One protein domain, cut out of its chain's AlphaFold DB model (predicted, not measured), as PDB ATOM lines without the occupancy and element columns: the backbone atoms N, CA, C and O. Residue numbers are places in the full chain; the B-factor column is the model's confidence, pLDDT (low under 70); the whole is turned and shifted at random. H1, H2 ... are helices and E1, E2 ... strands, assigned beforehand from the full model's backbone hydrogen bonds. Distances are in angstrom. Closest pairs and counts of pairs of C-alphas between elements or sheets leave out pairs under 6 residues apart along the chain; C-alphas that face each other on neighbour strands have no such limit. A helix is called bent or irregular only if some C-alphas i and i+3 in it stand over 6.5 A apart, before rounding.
ATOM      1  N   CYS A 308      15.616 -32.121  -9.122       70.88
ATOM      2  CA  CYS A 308      16.848 -32.900  -9.080       70.88
ATOM      3  C   CYS A 308      16.988 -33.759 -10.348       70.88
ATOM      4  O   CYS A 308      16.142 -34.601 -10.639       70.88
ATOM      5  N   ASN A 309      18.084 -33.582 -11.080       68.94
ATOM      6  CA  ASN A 309      18.431 -34.325 -12.291       68.94
ATOM      7  C   ASN A 309      19.785 -35.021 -12.100       68.94
ATOM      8  O   ASN A 309      20.832 -34.493 -12.480       68.94
ATOM      9  N   CYS A 310      19.767 -36.194 -11.461       69.44
ATOM     10  CA  CYS A 310      20.969 -36.986 -11.161       69.44
ATOM     11  C   CYS A 310      22.062 -36.188 -10.419       69.44
ATOM     12  O   CYS A 310      23.244 -36.320 -10.718       69.44
ATOM     13  N   GLY A 311      21.661 -35.336  -9.469       67.38
ATOM     14  CA  GLY A 311      22.568 -34.465  -8.712       67.38
ATOM     15  C   GLY A 311      22.766 -33.070  -9.310       67.38
ATOM     16  O   GLY A 311      23.273 -32.196  -8.618       67.38
ATOM     17  N   ASN A 312      22.305 -32.823 -10.540       69.19
ATOM     18  CA  ASN A 312      22.305 -31.488 -11.137       69.19
ATOM     19  C   ASN A 312      20.930 -30.820 -10.988       69.19
ATOM     20  O   ASN A 312      19.910 -31.492 -11.155       69.19
ATOM     21  N   PRO A 313      20.856 -29.510 -10.715       77.38
ATOM     22  CA  PRO A 313      19.593 -28.784 -10.746       77.38
ATOM     23  C   PRO A 313      19.084 -28.657 -12.185       77.38
ATOM     24  O   PRO A 313      19.830 -28.322 -13.105       77.38
ATOM     25  N   LYS A 314      17.790 -28.903 -12.380       78.25
ATOM     26  CA  LYS A 314      17.108 -28.772 -13.670       78.25
ATOM     27  C   LYS A 314      15.919 -27.839 -13.540       78.25
ATOM     28  O   LYS A 314      15.158 -27.922 -12.581       78.25
ATOM     29  N   ARG A 315      15.717 -26.975 -14.533       84.38
ATOM     30  CA  ARG A 315      14.558 -26.073 -14.581       84.38
ATOM     31  C   ARG A 315      13.926 -26.079 -15.968       84.38
ATOM     32  O   ARG A 315      14.660 -26.073 -16.951       84.38
ATOM     33  N   PRO A 316      12.588 -26.058 -16.111       84.94
ATOM     34  CA  PRO A 316      11.968 -26.075 -17.433       84.94
ATOM     35  C   PRO A 316      12.420 -24.892 -18.306       84.94
ATOM     36  O   PRO A 316      12.126 -23.736 -17.998       84.94
ATOM     37  N   LEU A 317      13.100 -25.186 -19.420       89.31
ATOM     38  CA  LEU A 317      13.662 -24.175 -20.325       89.31
ATOM     39  C   LEU A 317      12.600 -23.231 -20.893       89.31
ATOM     40  O   LEU A 317      12.838 -22.031 -20.981       89.31
ATOM     41  N   GLY A 318      11.403 -23.740 -21.201       87.56
ATOM     42  CA  GLY A 318      10.290 -22.909 -21.667       87.56
ATOM     43  C   GLY A 318       9.871 -21.837 -20.651       87.56
ATOM     44  O   GLY A 318       9.554 -20.717 -21.042       87.56
ATOM     45  N   LYS A 319       9.944 -22.130 -19.341       84.94
ATOM     46  CA  LYS A 319       9.658 -21.139 -18.286       84.94
ATOM     47  C   LYS A 319      10.735 -20.057 -18.234       84.94
ATOM     48  O   LYS A 319      10.403 -18.884 -18.122       84.94
ATOM     49  N   LEU A 320      12.005 -20.446 -18.344       86.81
ATOM     50  CA  LEU A 320      13.132 -19.510 -18.380       86.81
ATOM     51  C   LEU A 320      13.091 -18.617 -19.627       86.81
ATOM     52  O   LEU A 320      13.264 -17.405 -19.531       86.81
ATOM     53  N   LEU A 321      12.784 -19.208 -20.784       86.88
ATOM     54  CA  LEU A 321      12.575 -18.484 -22.034       86.88
ATOM     55  C   LEU A 321      11.434 -17.471 -21.898       86.88
ATOM     56  O   LEU A 321      11.599 -16.306 -22.251       86.88
ATOM     57  N   ALA A 322      10.296 -17.893 -21.341       85.88
ATOM     58  CA  ALA A 322       9.157 -17.011 -21.113       85.88
ATOM     59  C   ALA A 322       9.503 -15.858 -20.162       85.88
ATOM     60  O   ALA A 322       9.119 -14.729 -20.442       85.88
ATOM     61  N   GLN A 323      10.265 -16.108 -19.093       85.12
ATOM     62  CA  GLN A 323      10.729 -15.058 -18.178       85.12
ATOM     63  C   GLN A 323      11.637 -14.035 -18.868       85.12
ATOM     64  O   GLN A 323      11.531 -12.844 -18.583       85.12
ATOM     65  N   LEU A 324      12.498 -14.483 -19.786       82.06
ATOM     66  CA  LEU A 324      13.364 -13.587 -20.551       82.06
ATOM     67  C   LEU A 324      12.575 -12.763 -21.578       82.06
ATOM     68  O   LEU A 324      12.830 -11.575 -21.748       82.06
ATOM     69  N   CYS A 325      11.616 -13.382 -22.270       82.25
ATOM     70  CA  CYS A 325      10.816 -12.713 -23.298       82.25
ATOM     71  C   CYS A 325       9.703 -11.827 -22.721       82.25
ATOM     72  O   CYS A 325       9.319 -10.842 -23.350       82.25
ATOM     73  N   TYR A 326       9.175 -12.188 -21.550       83.38
ATOM     74  CA  TYR A 326       8.022 -11.564 -20.904       83.38
ATOM     75  C   TYR A 326       8.276 -11.358 -19.397       83.38
ATOM     76  O   TYR A 326       7.636 -12.003 -18.563       83.38
ATOM     77  N   PRO A 327       9.218 -10.474 -19.025       76.44
ATOM     78  CA  PRO A 327       9.516 -10.198 -17.623       76.44
ATOM     79  C   PRO A 327       8.333  -9.534 -16.898       76.44
ATOM     80  O   PRO A 327       7.603  -8.727 -17.474       76.44
ATOM     81  N   GLU A 328       8.167  -9.842 -15.605       70.19
ATOM     82  CA  GLU A 328       7.019  -9.411 -14.780       70.19
ATOM     83  C   GLU A 328       6.843  -7.889 -14.702       70.19
ATOM     84  O   GLU A 328       5.723  -7.386 -14.691       70.19
ATOM     85  N   HIS A 329       7.954  -7.151 -14.678       74.81
ATOM     86  CA  HIS A 329       7.964  -5.687 -14.599       74.81
ATOM     87  C   HIS A 329       7.849  -5.017 -15.979       74.81
ATOM     88  O   HIS A 329       8.011  -3.803 -16.097       74.81
ATOM     89  N   GLY A 330       7.555  -5.800 -17.018       74.31
ATOM     90  CA  GLY A 330       7.508  -5.347 -18.398       74.31
ATOM     91  C   GLY A 330       8.864  -5.425 -19.092       74.31
ATOM     92  O   GLY A 330       9.927  -5.446 -18.473       74.31
ATOM     93  N   TYR A 331       8.802  -5.501 -20.417       81.12
ATOM     94  CA  TYR A 331       9.966  -5.597 -21.286       81.12
ATOM     95  C   TYR A 331      10.696  -4.253 -21.370       81.12
ATOM     96  O   TYR A 331      10.090  -3.240 -21.720       81.12
ATOM     97  N   VAL A 332      11.997  -4.248 -21.062       83.31
ATOM     98  CA  VAL A 332      12.841  -3.048 -21.107       83.31
ATOM     99  C   VAL A 332      14.204  -3.403 -21.707       83.31
ATOM    100  O   VAL A 332      14.973  -4.150 -21.100       83.31
ATOM    101  N   ASP A 333      14.525  -2.822 -22.867       84.75
ATOM    102  CA  ASP A 333      15.711  -3.172 -23.669       84.75
ATOM    103  C   ASP A 333      17.028  -3.099 -22.882       84.75
ATOM    104  O   ASP A 333      17.832  -4.031 -22.925       84.75
ATOM    105  N   LYS A 334      17.218  -2.048 -22.074       82.19
ATOM    106  CA  LYS A 334      18.438  -1.845 -21.269       82.19
ATOM    107  C   LYS A 334      18.714  -2.943 -20.233       82.19
ATOM    108  O   LYS A 334      19.825  -3.037 -19.721       82.19
ATOM    109  N   HIS A 335      17.713  -3.754 -19.882       84.06
ATOM    110  CA  HIS A 335      17.847  -4.838 -18.905       84.06
ATOM    111  C   HIS A 335      18.036  -6.211 -19.555       84.06
ATOM    112  O   HIS A 335      18.336  -7.175 -18.852       84.06
ATOM    113  N   MET A 336      17.907  -6.314 -20.879       86.38
ATOM    114  CA  MET A 336      17.895  -7.599 -21.579       86.38
ATOM    115  C   MET A 336      19.228  -8.338 -21.493       86.38
ATOM    116  O   MET A 336      19.229  -9.541 -21.240       86.38
ATOM    117  N   SER A 337      20.362  -7.642 -21.627       87.69
ATOM    118  CA  SER A 337      21.683  -8.272 -21.496       87.69
ATOM    119  C   SER A 337      21.912  -8.828 -20.082       87.69
ATOM    120  O   SER A 337      22.330  -9.975 -19.929       87.69
ATOM    121  N   ALA A 338      21.560  -8.070 -19.038       84.00
ATOM    122  CA  ALA A 338      21.656  -8.542 -17.653       84.00
ATOM    123  C   ALA A 338      20.685  -9.705 -17.373       84.00
ATOM    124  O   ALA A 338      21.058 -10.695 -16.741       84.00
ATOM    125  N   GLY A 339      19.458  -9.615 -17.895       84.69
ATOM    126  CA  GLY A 339      18.464 -10.682 -17.821       84.69
ATOM    127  C   GLY A 339      18.945 -11.969 -18.489       84.69
ATOM    128  O   GLY A 339      18.793 -13.042 -17.914       84.69
ATOM    129  N   ALA A 340      19.594 -11.873 -19.652       87.00
ATOM    130  CA  ALA A 340      20.135 -13.023 -20.370       87.00
ATOM    131  C   ALA A 340      21.240 -13.740 -19.582       87.00
ATOM    132  O   ALA A 340      21.242 -14.968 -19.533       87.00
ATOM    133  N   ILE A 341      22.130 -13.000 -18.909       86.31
ATOM    134  CA  ILE A 341      23.133 -13.588 -18.002       86.31
ATOM    135  C   ILE A 341      22.438 -14.314 -16.844       86.31
ATOM    136  O   ILE A 341      22.732 -15.479 -16.579       86.31
ATOM    137  N   GLY A 342      21.485 -13.654 -16.177       86.00
ATOM    138  CA  GLY A 342      20.754 -14.250 -15.054       86.00
ATOM    139  C   GLY A 342      20.000 -15.524 -15.449       86.00
ATOM    140  O   GLY A 342      20.049 -16.524 -14.734       86.00
ATOM    141  N   ILE A 343      19.357 -15.519 -16.617       87.12
ATOM    142  CA  ILE A 343      18.633 -16.673 -17.162       87.12
ATOM    143  C   ILE A 343      19.589 -17.794 -17.589       87.12
ATOM    144  O   ILE A 343      19.270 -18.965 -17.380       87.12
ATOM    145  N   ALA A 344      20.778 -17.470 -18.102       85.88
ATOM    146  CA  ALA A 344      21.799 -18.467 -18.412       85.88
ATOM    147  C   ALA A 344      22.280 -19.195 -17.146       85.88
ATOM    148  O   ALA A 344      22.287 -20.428 -17.127       85.88
ATOM    149  N   TYR A 345      22.571 -18.469 -16.062       85.50
ATOM    150  CA  TYR A 345      22.891 -19.086 -14.767       85.50
ATOM    151  C   TYR A 345      21.715 -19.888 -14.197       85.50
ATOM    152  O   TYR A 345      21.909 -21.011 -13.736       85.50
ATOM    153  N   ALA A 346      20.488 -19.368 -14.291       85.12
ATOM    154  CA  ALA A 346      19.284 -20.070 -13.838       85.12
ATOM    155  C   ALA A 346      18.940 -21.318 -14.675       85.12
ATOM    156  O   ALA A 346      18.171 -22.165 -14.229       85.12
ATOM    157  N   SER A 347      19.479 -21.439 -15.891       86.62
ATOM    158  CA  SER A 347      19.377 -22.657 -16.708       86.62
ATOM    159  C   SER A 347      20.352 -23.747 -16.280       86.62
ATOM    160  O   SER A 347      20.274 -24.870 -16.769       86.62
ATOM    161  N   CYS A 348      21.280 -23.410 -15.389       85.19
ATOM    162  CA  CYS A 348      22.264 -24.315 -14.838       85.19
ATOM    163  C   CYS A 348      23.140 -25.031 -15.888       85.19
ATOM    164  O   CYS A 348      23.535 -26.174 -15.677       85.19
ATOM    165  N   ALA A 349      23.415 -24.386 -17.031       86.44
ATOM    166  CA  ALA A 349      24.135 -24.996 -18.155       86.44
ATOM    167  C   ALA A 349      23.587 -26.394 -18.528       86.44
ATOM    168  O   ALA A 349      24.340 -27.302 -18.867       86.44
ATOM    169  N   GLN A 350      22.267 -26.586 -18.438       87.69
ATOM    170  CA  GLN A 350      21.640 -27.881 -18.731       87.69
ATOM    171  C   GLN A 350      21.481 -28.149 -20.237       87.69
ATOM    172  O   GLN A 350      21.267 -29.291 -20.634       87.69
ATOM    173  N   ASP A 351      21.540 -27.103 -21.069       91.25
ATOM    174  CA  ASP A 351      21.398 -27.190 -22.522       91.25
ATOM    175  C   ASP A 351      22.278 -26.146 -23.225       91.25
ATOM    176  O   ASP A 351      22.193 -24.941 -22.963       91.25
ATOM    177  N   TYR A 352      23.129 -26.616 -24.138       93.62
ATOM    178  CA  TYR A 352      24.075 -25.765 -24.859       93.62
ATOM    179  C   TYR A 352      23.392 -24.829 -25.866       93.62
ATOM    180  O   TYR A 352      23.822 -23.690 -26.046       93.62
ATOM    181  N   THR A 353      22.293 -25.263 -26.488       95.06
ATOM    182  CA  THR A 353      21.528 -24.439 -27.436       95.06
ATOM    183  C   THR A 353      20.861 -23.271 -26.715       95.06
ATOM    184  O   THR A 353      20.886 -22.141 -27.199       95.06
ATOM    185  N   PHE A 354      20.306 -23.518 -25.529       93.12
ATOM    186  CA  PHE A 354      19.714 -22.486 -24.687       93.12
ATOM    187  C   PHE A 354      20.758 -21.490 -24.177       93.12
ATOM    188  O   PHE A 354      20.503 -20.284 -24.150       93.12
ATOM    189  N   TYR A 355      21.950 -21.975 -23.824       94.62
ATOM    190  CA  TYR A 355      23.090 -21.116 -23.510       94.62
ATOM    191  C   TYR A 355      23.452 -20.200 -24.689       94.62
ATOM    192  O   TYR A 355      23.573 -18.989 -24.495       94.62
ATOM    193  N   LEU A 356      23.577 -20.748 -25.904       94.94
ATOM    194  CA  LEU A 356      23.858 -19.955 -27.105       94.94
ATOM    195  C   LEU A 356      22.762 -18.921 -27.364       94.94
ATOM    196  O   LEU A 356      23.070 -17.767 -27.632       94.94
ATOM    197  N   PHE A 357      21.495 -19.293 -27.185       94.56
ATOM    198  CA  PHE A 357      20.384 -18.351 -27.274       94.56
ATOM    199  C   PHE A 357      20.524 -17.189 -26.276       94.56
ATOM    200  O   PHE A 357      20.379 -16.029 -26.660       94.56
ATOM    201  N   CYS A 358      20.850 -17.463 -25.008       92.62
ATOM    202  CA  CYS A 358      21.077 -16.403 -24.019       92.62
ATOM    203  C   CYS A 358      22.271 -15.517 -24.405       92.62
ATOM    204  O   CYS A 358      22.210 -14.296 -24.250       92.62
ATOM    205  N   LYS A 359      23.333 -16.115 -24.955       93.75
ATOM    206  CA  LYS A 359      24.503 -15.396 -25.465       93.75
ATOM    207  C   LYS A 359      24.134 -14.471 -26.630       93.75
ATOM    208  O   LYS A 359      24.531 -13.309 -26.633       93.75
ATOM    209  N   ASP A 360      23.328 -14.944 -27.576       94.44
ATOM    210  CA  ASP A 360      22.851 -14.145 -28.709       94.44
ATOM    211  C   ASP A 360      21.986 -12.970 -28.238       94.44
ATOM    212  O   ASP A 360      22.164 -11.840 -28.702       94.44
ATOM    213  N   VAL A 361      21.091 -13.201 -27.268       90.56
ATOM    214  CA  VAL A 361      20.318 -12.125 -26.630       90.56
ATOM    215  C   VAL A 361      21.271 -11.111 -26.001       90.56
ATOM    216  O   VAL A 361      21.164  -9.924 -26.294       90.56
ATOM    217  N   PHE A 362      22.251 -11.549 -25.210       91.50
ATOM    218  CA  PHE A 362      23.204 -10.647 -24.565       91.50
ATOM    219  C   PHE A 362      23.900  -9.698 -25.549       91.50
ATOM    220  O   PHE A 362      23.965  -8.503 -25.261       91.50
ATOM    221  N   TYR A 363      24.357 -10.204 -26.700       91.81
ATOM    222  CA  TYR A 363      25.044  -9.411 -27.733       91.81
ATOM    223  C   TYR A 363      24.107  -8.638 -28.670       91.81
ATOM    224  O   TYR A 363      24.575  -7.784 -29.421       91.81
ATOM    225  N   THR A 364      22.795  -8.878 -28.617       91.44
ATOM    226  CA  THR A 364      21.802  -8.126 -29.406       91.44
ATOM    227  C   THR A 364      21.458  -6.778 -28.767       91.44
ATOM    228  O   THR A 364      21.219  -5.801 -29.475       91.44
ATOM    229  N   PHE A 365      21.438  -6.707 -27.434       88.44
ATOM    230  CA  PHE A 365      21.009  -5.521 -26.688       88.44
ATOM    231  C   PHE A 365      22.076  -4.472 -26.272       88.44
ATOM    232  O   PHE A 365      21.656  -3.439 -25.744       88.44
ATOM    233  N   PRO A 366      23.399  -4.597 -26.546       85.69
ATOM    234  CA  PRO A 366      24.366  -3.533 -26.247       85.69
ATOM    235  C   PRO A 366      24.029  -2.146 -26.831       85.69
ATOM    236  O   PRO A 366      24.258  -1.162 -26.130       85.69
ATOM    237  N   PRO A 367      23.435  -2.008 -28.040       87.38
ATOM    238  CA  PRO A 367      23.029  -0.699 -28.567       87.38
ATOM    239  C   PRO A 367      21.994   0.052 -27.713       87.38
ATOM    240  O   PRO A 367      21.814   1.253 -27.897       87.38
ATOM    241  N   TYR A 368      21.309  -0.638 -26.799       86.12
ATOM    242  CA  TYR A 368      20.279  -0.077 -25.919       86.12
ATOM    243  C   TYR A 368      20.771   0.119 -24.477       86.12
ATOM    244  O   TYR A 368      19.972   0.427 -23.589       86.12
ATOM    245  N   ALA A 369      22.063  -0.102 -24.217       79.81
ATOM    246  CA  ALA A 369      22.644   0.078 -22.895       79.81
ATOM    247  C   ALA A 369      22.564   1.547 -22.451       79.81
ATOM    248  O   ALA A 369      22.783   2.470 -23.239       79.81
ATOM    249  N   GLU A 370      22.268   1.773 -21.169       79.06
ATOM    250  CA  GLU A 370      22.360   3.118 -20.605       79.06
ATOM    251  C   GLU A 370      23.831   3.548 -20.517       79.06
ATOM    252  O   GLU A 370      24.679   2.747 -20.111       79.06
ATOM    253  N   PRO A 371      24.153   4.802 -20.875       75.56
ATOM    254  CA  PRO A 371      25.510   5.308 -20.745       75.56
ATOM    255  C   PRO A 371      25.945   5.274 -19.278       75.56
ATOM    256  O   PRO A 371      25.161   5.582 -18.372       75.56
ATOM    257  N   LEU A 372      27.215   4.937 -19.038       72.19
ATOM    258  CA  LEU A 372      27.788   5.021 -17.700       72.19
ATOM    259  C   LEU A 372      27.813   6.485 -17.249       72.19
ATOM    260  O   LEU A 372      28.608   7.293 -17.719       72.19
ATOM    261  N   THR A 373      26.926   6.817 -16.317       77.69
ATOM    262  CA  THR A 373      26.938   8.091 -15.593       77.69
ATOM    263  C   THR A 373      27.715   7.936 -14.288       77.69
ATOM    264  O   THR A 373      27.807   6.836 -13.741       77.69
ATOM    265  N   SER A 374      28.243   9.035 -13.744       69.94
ATOM    266  CA  SER A 374      28.923   9.027 -12.440       69.94
ATOM    267  C   SER A 374      28.029   8.481 -11.313       69.94
ATOM    268  O   SER A 374      28.480   7.675 -10.506       69.94
ATOM    269  N   ASP A 375      26.731   8.806 -11.324       72.31
ATOM    270  CA  ASP A 375      25.751   8.266 -10.367       72.31
ATOM    271  C   ASP A 375      25.539   6.744 -10.520       72.31
ATOM    272  O   ASP A 375      25.348   6.027  -9.533       72.31
ATOM    273  N   ALA A 376      25.605   6.212 -11.747       67.62
ATOM    274  CA  ALA A 376      25.535   4.769 -11.988       67.62
ATOM    275  C   ALA A 376      26.781   4.041 -11.456       67.62
ATOM    276  O   ALA A 376      26.654   2.980 -10.843       67.62
ATOM    277  N   VAL A 377      27.966   4.631 -11.628       67.69
ATOM    278  CA  VAL A 377      29.242   4.136 -11.082       67.69
ATOM    279  C   VAL A 377      29.193   4.082  -9.550       67.69
ATOM    280  O   VAL A 377      29.498   3.042  -8.957       67.69
ATOM    281  N   ASP A 378      28.698   5.137  -8.902       69.25
ATOM    282  CA  ASP A 378      28.541   5.182  -7.443       69.25
ATOM    283  C   ASP A 378      27.508   4.171  -6.923       69.25
ATOM    284  O   ASP A 378      27.695   3.556  -5.866       69.25
ATOM    285  N   LYS A 379      26.419   3.945  -7.671       69.38
ATOM    286  CA  LYS A 379      25.457   2.874  -7.369       69.38
ATOM    287  C   LYS A 379      26.095   1.493  -7.498       69.38
ATOM    288  O   LYS A 379      25.909   0.688  -6.589       69.38
ATOM    289  N   MET A 380      26.865   1.225  -8.553       67.19
ATOM    290  CA  MET A 380      27.575  -0.051  -8.728       67.19
ATOM    291  C   MET A 380      28.551  -0.316  -7.575       67.19
ATOM    292  O   MET A 380      28.546  -1.411  -7.010       67.19
ATOM    293  N   ARG A 381      29.296   0.705  -7.126       67.50
ATOM    294  CA  ARG A 381      30.240   0.604  -5.997       67.50
ATOM    295  C   ARG A 381      29.578   0.126  -4.695       67.50
ATOM    296  O   ARG A 381      30.214  -0.567  -3.904       67.50
ATOM    297  N   LYS A 382      28.285   0.401  -4.473       67.62
ATOM    298  CA  LYS A 382      27.553  -0.104  -3.289       67.62
ATOM    299  C   LYS A 382      27.452  -1.631  -3.258       67.62
ATOM    300  O   LYS A 382      27.492  -2.206  -2.165       67.62
ATOM    301  N   TYR A 383      27.348  -2.256  -4.428       65.12
ATOM    302  CA  TYR A 383      27.151  -3.698  -4.595       65.12
ATOM    303  C   TYR A 383      28.455  -4.472  -4.825       65.12
ATOM    304  O   TYR A 383      28.448  -5.697  -4.730       65.12
ATOM    305  N   LEU A 384      29.576  -3.787  -5.079       64.56
ATOM    306  CA  LEU A 384      30.873  -4.438  -5.253       64.56
ATOM    307  C   LEU A 384      31.445  -4.962  -3.914       64.56
ATOM    308  O   LEU A 384      31.256  -4.325  -2.874       64.56
ATOM    309  N   PRO A 385      32.164  -6.100  -3.901       58.75
ATOM    310  CA  PRO A 385      32.819  -6.630  -2.701       58.75
ATOM    311  C   PRO A 385      33.889  -5.683  -2.130       58.75
ATOM    312  O   PRO A 385      34.527  -4.941  -2.870       58.75
ATOM    313  N   GLY A 386      34.113  -5.740  -0.811       58.16
ATOM    314  CA  GLY A 386      34.842  -4.749   0.004       58.16
ATOM    315  C   GLY A 386      36.069  -4.056  -0.613       58.16
ATOM    316  O   GLY A 386      36.138  -2.832  -0.556       58.16
ATOM    317  N   VAL A 387      37.004  -4.791  -1.228       59.06
ATOM    318  CA  VAL A 387      38.243  -4.221  -1.807       59.06
ATOM    319  C   VAL A 387      37.952  -3.240  -2.948       59.06
ATOM    320  O   VAL A 387      38.572  -2.185  -3.037       59.06
ATOM    321  N   PHE A 388      36.941  -3.524  -3.768       55.50
ATOM    322  CA  PHE A 388      36.540  -2.679  -4.895       55.50
ATOM    323  C   PHE A 388      35.807  -1.400  -4.463       55.50
ATOM    324  O   PHE A 388      35.668  -0.469  -5.253       55.50
ATOM    325  N   LYS A 389      35.343  -1.328  -3.206       62.91
ATOM    326  CA  LYS A 389      34.741  -0.105  -2.647       62.91
ATOM    327  C   LYS A 389      35.779   0.963  -2.317       62.91
ATOM    328  O   LYS A 389      35.416   2.132  -2.244       62.91
ATOM    329  N   LEU A 390      37.025   0.546  -2.088       65.00
ATOM    330  CA  LEU A 390      38.144   1.395  -1.673       65.00
ATOM    331  C   LEU A 390      38.953   1.935  -2.858       65.00
ATOM    332  O   LEU A 390      39.850   2.741  -2.651       65.00
ATOM    333  N   MET A 391      38.670   1.476  -4.081       63.12
ATOM    334  CA  MET A 391      39.359   1.944  -5.281       63.12
ATOM    335  C   MET A 391      38.794   3.293  -5.719       63.12
ATOM    336  O   MET A 391      37.574   3.426  -5.851       63.12
ATOM    337  N   ASP A 392      39.675   4.259  -5.992       63.72
ATOM    338  CA  ASP A 392      39.299   5.607  -6.441       63.72
ATOM    339  C   ASP A 392      38.559   5.579  -7.790       63.72
ATOM    340  O   ASP A 392      37.596   6.323  -7.988       63.72
ATOM    341  N   GLU A 393      38.894   4.614  -8.653       64.38
ATOM    342  CA  GLU A 393      38.267   4.370  -9.956       64.38
ATOM    343  C   GLU A 393      37.823   2.904 -10.095       64.38
ATOM    344  O   GLU A 393      38.466   1.996  -9.563       64.38
ATOM    345  N   ILE A 394      36.714   2.653 -10.805       62.62
ATOM    346  CA  ILE A 394      36.292   1.287 -11.156       62.62
ATOM    347  C   ILE A 394      37.187   0.806 -12.307       62.62
ATOM    348  O   ILE A 394      37.195   1.454 -13.354       62.62
ATOM    349  N   PRO A 395      37.911  -0.318 -12.157       61.91
ATOM    350  CA  PRO A 395      38.734  -0.854 -13.231       61.91
ATOM    351  C   PRO A 395      37.978  -1.014 -14.553       61.91
ATOM    352  O   PRO A 395      36.878  -1.563 -14.583       61.91
ATOM    353  N   THR A 396      38.598  -0.613 -15.660       60.00
ATOM    354  CA  THR A 396      38.029  -0.701 -17.017       60.00
ATOM    355  C   THR A 396      37.639  -2.125 -17.427       60.00
ATOM    356  O   THR A 396      36.664  -2.312 -18.152       60.00
ATOM    357  N   TYR A 397      38.292  -3.159 -16.895       58.56
ATOM    358  CA  TYR A 397      37.866  -4.543 -17.136       58.56
ATOM    359  C   TYR A 397      36.491  -4.882 -16.522       58.56
ATOM    360  O   TYR A 397      35.838  -5.810 -16.983       58.56
ATOM    361  N   LEU A 398      36.013  -4.142 -15.510       55.84
ATOM    362  CA  LEU A 398      34.643  -4.288 -14.988       55.84
ATOM    363  C   LEU A 398      33.601  -3.622 -15.899       55.84
ATOM    364  O   LEU A 398      32.409  -3.886 -15.754       55.84
ATOM    365  N   THR A 399      34.034  -2.765 -16.829       57.62
ATOM    366  CA  THR A 399      33.165  -2.158 -17.850       57.62
ATOM    367  C   THR A 399      33.089  -2.978 -19.137       57.62
ATOM    368  O   THR A 399      32.108  -2.868 -19.871       57.62
ATOM    369  N   GLU A 400      34.053  -3.867 -19.380       63.75
ATOM    370  CA  GLU A 400      34.010  -4.851 -20.466       63.75
ATOM    371  C   GLU A 400      33.253  -6.111 -20.021       63.75
ATOM    372  O   GLU A 400      33.834  -7.171 -19.794       63.75
ATOM    373  N   LEU A 401      31.928  -6.005 -19.867       67.75
ATOM    374  CA  LEU A 401      31.112  -7.181 -19.561       67.75
ATOM    375  C   LEU A 401      31.185  -8.193 -20.712       67.75
ATOM    376  O   LEU A 401      30.667  -7.964 -21.805       67.75
ATOM    377  N   GLN A 402      31.781  -9.348 -20.432       82.25
ATOM    378  CA  GLN A 402      31.716 -10.519 -21.296       82.25
ATOM    379  C   GLN A 402      30.602 -11.453 -20.829       82.25
ATOM    380  O   GLN A 402      30.320 -11.574 -19.635       82.25
ATOM    381  N   PHE A 403      29.967 -12.129 -21.783       88.06
ATOM    382  CA  PHE A 403      29.038 -13.195 -21.445       88.06
ATOM    383  C   PHE A 403      29.820 -14.374 -20.837       88.06
ATOM    384  O   PHE A 403      30.834 -14.763 -21.427       88.06
ATOM    385  N   PRO A 404      29.383 -14.945 -19.697       88.75
ATOM    386  CA  PRO A 404      30.092 -16.043 -19.043       88.75
ATOM    387  C   PRO A 404      30.223 -17.243 -19.981       88.75
ATOM    388  O   PRO A 404      29.333 -17.504 -20.798       88.75
ATOM    389  N   THR A 405      31.315 -17.996 -19.864       91.75
ATOM    390  CA  THR A 405      31.459 -19.221 -20.649       91.75
ATOM    391  C   THR A 405      30.516 -20.303 -20.129       91.75
ATOM    392  O   THR A 405      30.079 -20.297 -18.977       91.75
ATOM    393  N   TYR A 406      30.221 -21.290 -20.977       88.62
ATOM    394  CA  TYR A 406      29.428 -22.452 -20.570       88.62
ATOM    395  C   TYR A 406      30.047 -23.176 -19.364       88.62
ATOM    396  O   TYR A 406      29.334 -23.612 -18.462       88.62
ATOM    397  N   SER A 407      31.383 -23.255 -19.330       86.44
ATOM    398  CA  SER A 407      32.126 -23.864 -18.226       86.44
ATOM    399  C   SER A 407      32.013 -23.049 -16.939       86.44
ATOM    400  O   SER A 407      31.865 -23.642 -15.874       86.44
ATOM    401  N   ASP A 408      32.034 -21.714 -17.017       85.00
ATOM    402  CA  ASP A 408      31.880 -20.849 -15.837       85.00
ATOM    403  C   ASP A 408      30.523 -21.071 -15.171       85.00
ATOM    404  O   ASP A 408      30.433 -21.209 -13.949       85.00
ATOM    405  N   ILE A 409      29.462 -21.158 -15.981       82.06
ATOM    406  CA  ILE A 409      28.111 -21.437 -15.488       82.06
ATOM    407  C   ILE A 409      28.075 -22.821 -14.833       82.06
ATOM    408  O   ILE A 409      27.631 -22.931 -13.693       82.06
ATOM    409  N   LEU A 410      28.590 -23.852 -15.514       76.38
ATOM    410  CA  LEU A 410      28.601 -25.229 -15.017       76.38
ATOM    411  C   LEU A 410      29.340 -25.361 -13.671       76.38
ATOM    412  O   LEU A 410      28.813 -25.953 -12.731       76.38
ATOM    413  N   MET A 411      30.529 -24.765 -13.553       72.69
ATOM    414  CA  MET A 411      31.357 -24.837 -12.342       72.69
ATOM    415  C   MET A 411      30.761 -24.059 -11.165       72.69
ATOM    416  O   MET A 411      30.861 -24.503 -10.021       72.69
ATOM    417  N   THR A 412      30.094 -22.932 -11.430       68.94
ATOM    418  CA  THR A 412      29.437 -22.131 -10.380       68.94
ATOM    419  C   THR A 412      28.338 -22.926  -9.666       68.94
ATOM    420  O   THR A 412      28.116 -22.747  -8.472       68.94
ATOM    421  N   ILE A 413      27.662 -23.836 -10.370       57.72
ATOM    422  CA  ILE A 413      26.558 -24.634  -9.820       57.72
ATOM    423  C   ILE A 413      27.074 -25.751  -8.914       57.72
ATOM    424  O   ILE A 413      26.479 -26.006  -7.868       57.72
ATOM    425  N   ILE A 414      28.197 -26.379  -9.275       47.50
ATOM    426  CA  ILE A 414      28.812 -27.451  -8.477       47.50
ATOM    427  C   ILE A 414      29.168 -26.942  -7.070       47.50
ATOM    428  O   ILE A 414      29.005 -27.673  -6.104       47.50
ATOM    429  N   LEU A 415      29.566 -25.674  -6.935       30.50
ATOM    430  CA  LEU A 415      29.935 -25.065  -5.651       30.50
ATOM    431  C   LEU A 415      28.746 -24.659  -4.758       30.50
ATOM    432  O   LEU A 415      28.957 -24.329  -3.597       30.50
ATOM    433  N   ILE A 416      27.520 -24.604  -5.291       36.00
ATOM    434  CA  ILE A 416      26.328 -24.140  -4.552       36.00
ATOM    435  C   ILE A 416      25.487 -25.320  -4.035       36.00
ATOM    436  O   ILE A 416      24.757 -25.169  -3.055       36.00
TER     437      ILE A 416
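AT A GLANCE: This is residues 308 to 416 of the 418 residues of an uncharacterized protein of Acyrthosiphon pisum (UniProt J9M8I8). Three helices, H1, H2 and H3, stand side by side in a small triangular group, each running against the one before it in the chain. A small separate arm of H4 and H5 lies away from this group, and the long link of residues 390 to 405 leads back from it to H6, which stands steeply to H2 and H3. The printed part has 109 residues with one strand and six helices, in the order E1, H1, H2, H3, H4, H5, H6, and its class is mostly helix. It is only just compact, close to loose, with a radius of gyration of the C-alphas of 15.7 A and spans of 46 by 31 by 21 A.

HOW THE PARTS SIT: E1, residues 312 to 314, pairs with no named strand, though residues 308 to 309 pair antiparallel with residues 312 to 313 of E1. H1, residues 317 to 325, and H2, residues 333 to 346, form a helical hairpin and touch, the closest C-alphas being those of Leu 320 and Ile 343, 6.3 A apart; they run opposite ways at a shallow tilt of 18 degrees. H2 and H3, residues 352 to 364, form a second helical hairpin and touch, with the C-alphas of Ser 337 and Phe 362 closest at 4.2 A; they run opposite ways at a shallow tilt of 20 degrees. H1 and H3 are close but not clearly touching, their closest C-alphas, of Leu 317 and Phe 354, being 7.6 A apart. H4, residues 374 to 383, and H5, residues 386 to 389, only just touch, with 3 pairs of C-alphas within 8 A, and only at the corner by their link; the closest are Arg 381 and Lys 389, 5.7 A. H4 is apart from H1, H2 and H3. H6, residues 406 to 416, is close to H2 but not clearly touching, with the C-alphas of Tyr 345 and Ile 409 closest at 5.8 A, at a steep tilt of 60 degrees. E1 and H6 are near each other. Every O i to N i+4 pair is within hydrogen-bond range in H1 and H3, against 8 of 10 in H2, 5 of 6 in H4 and 4 of 7 in H6; H5 is too short for such a pair.

IN THESE COORDINATES: E1 spans 6.4 A from C-alpha 312 at (22.305, -31.488, -11.137). H1 spans 12.2 A, H2 19.9 A, H3 18.4 A, H4 15.1 A and H5 5.3 A. H2 is irregular: C-alphas 334 and 337 are 7.2 A apart. H3 begins with C-alpha 352 at (24.075, -25.765, -24.859). H6 spans 16.4 A and ends with C-alpha 416 at (26.328, -24.140, -4.552).

THE WHOLE: The C-alphas farthest apart are those of Cys 310 and Ser 374, 46.7 A. The printed part has no cut, and H5 to H6 is its one long link, of 16 residues. The mean pLDDT of the printed part is 77.4, and 36 residues are under 70: residues 309 to 312, 374, 376 to 401 and 412 to 416.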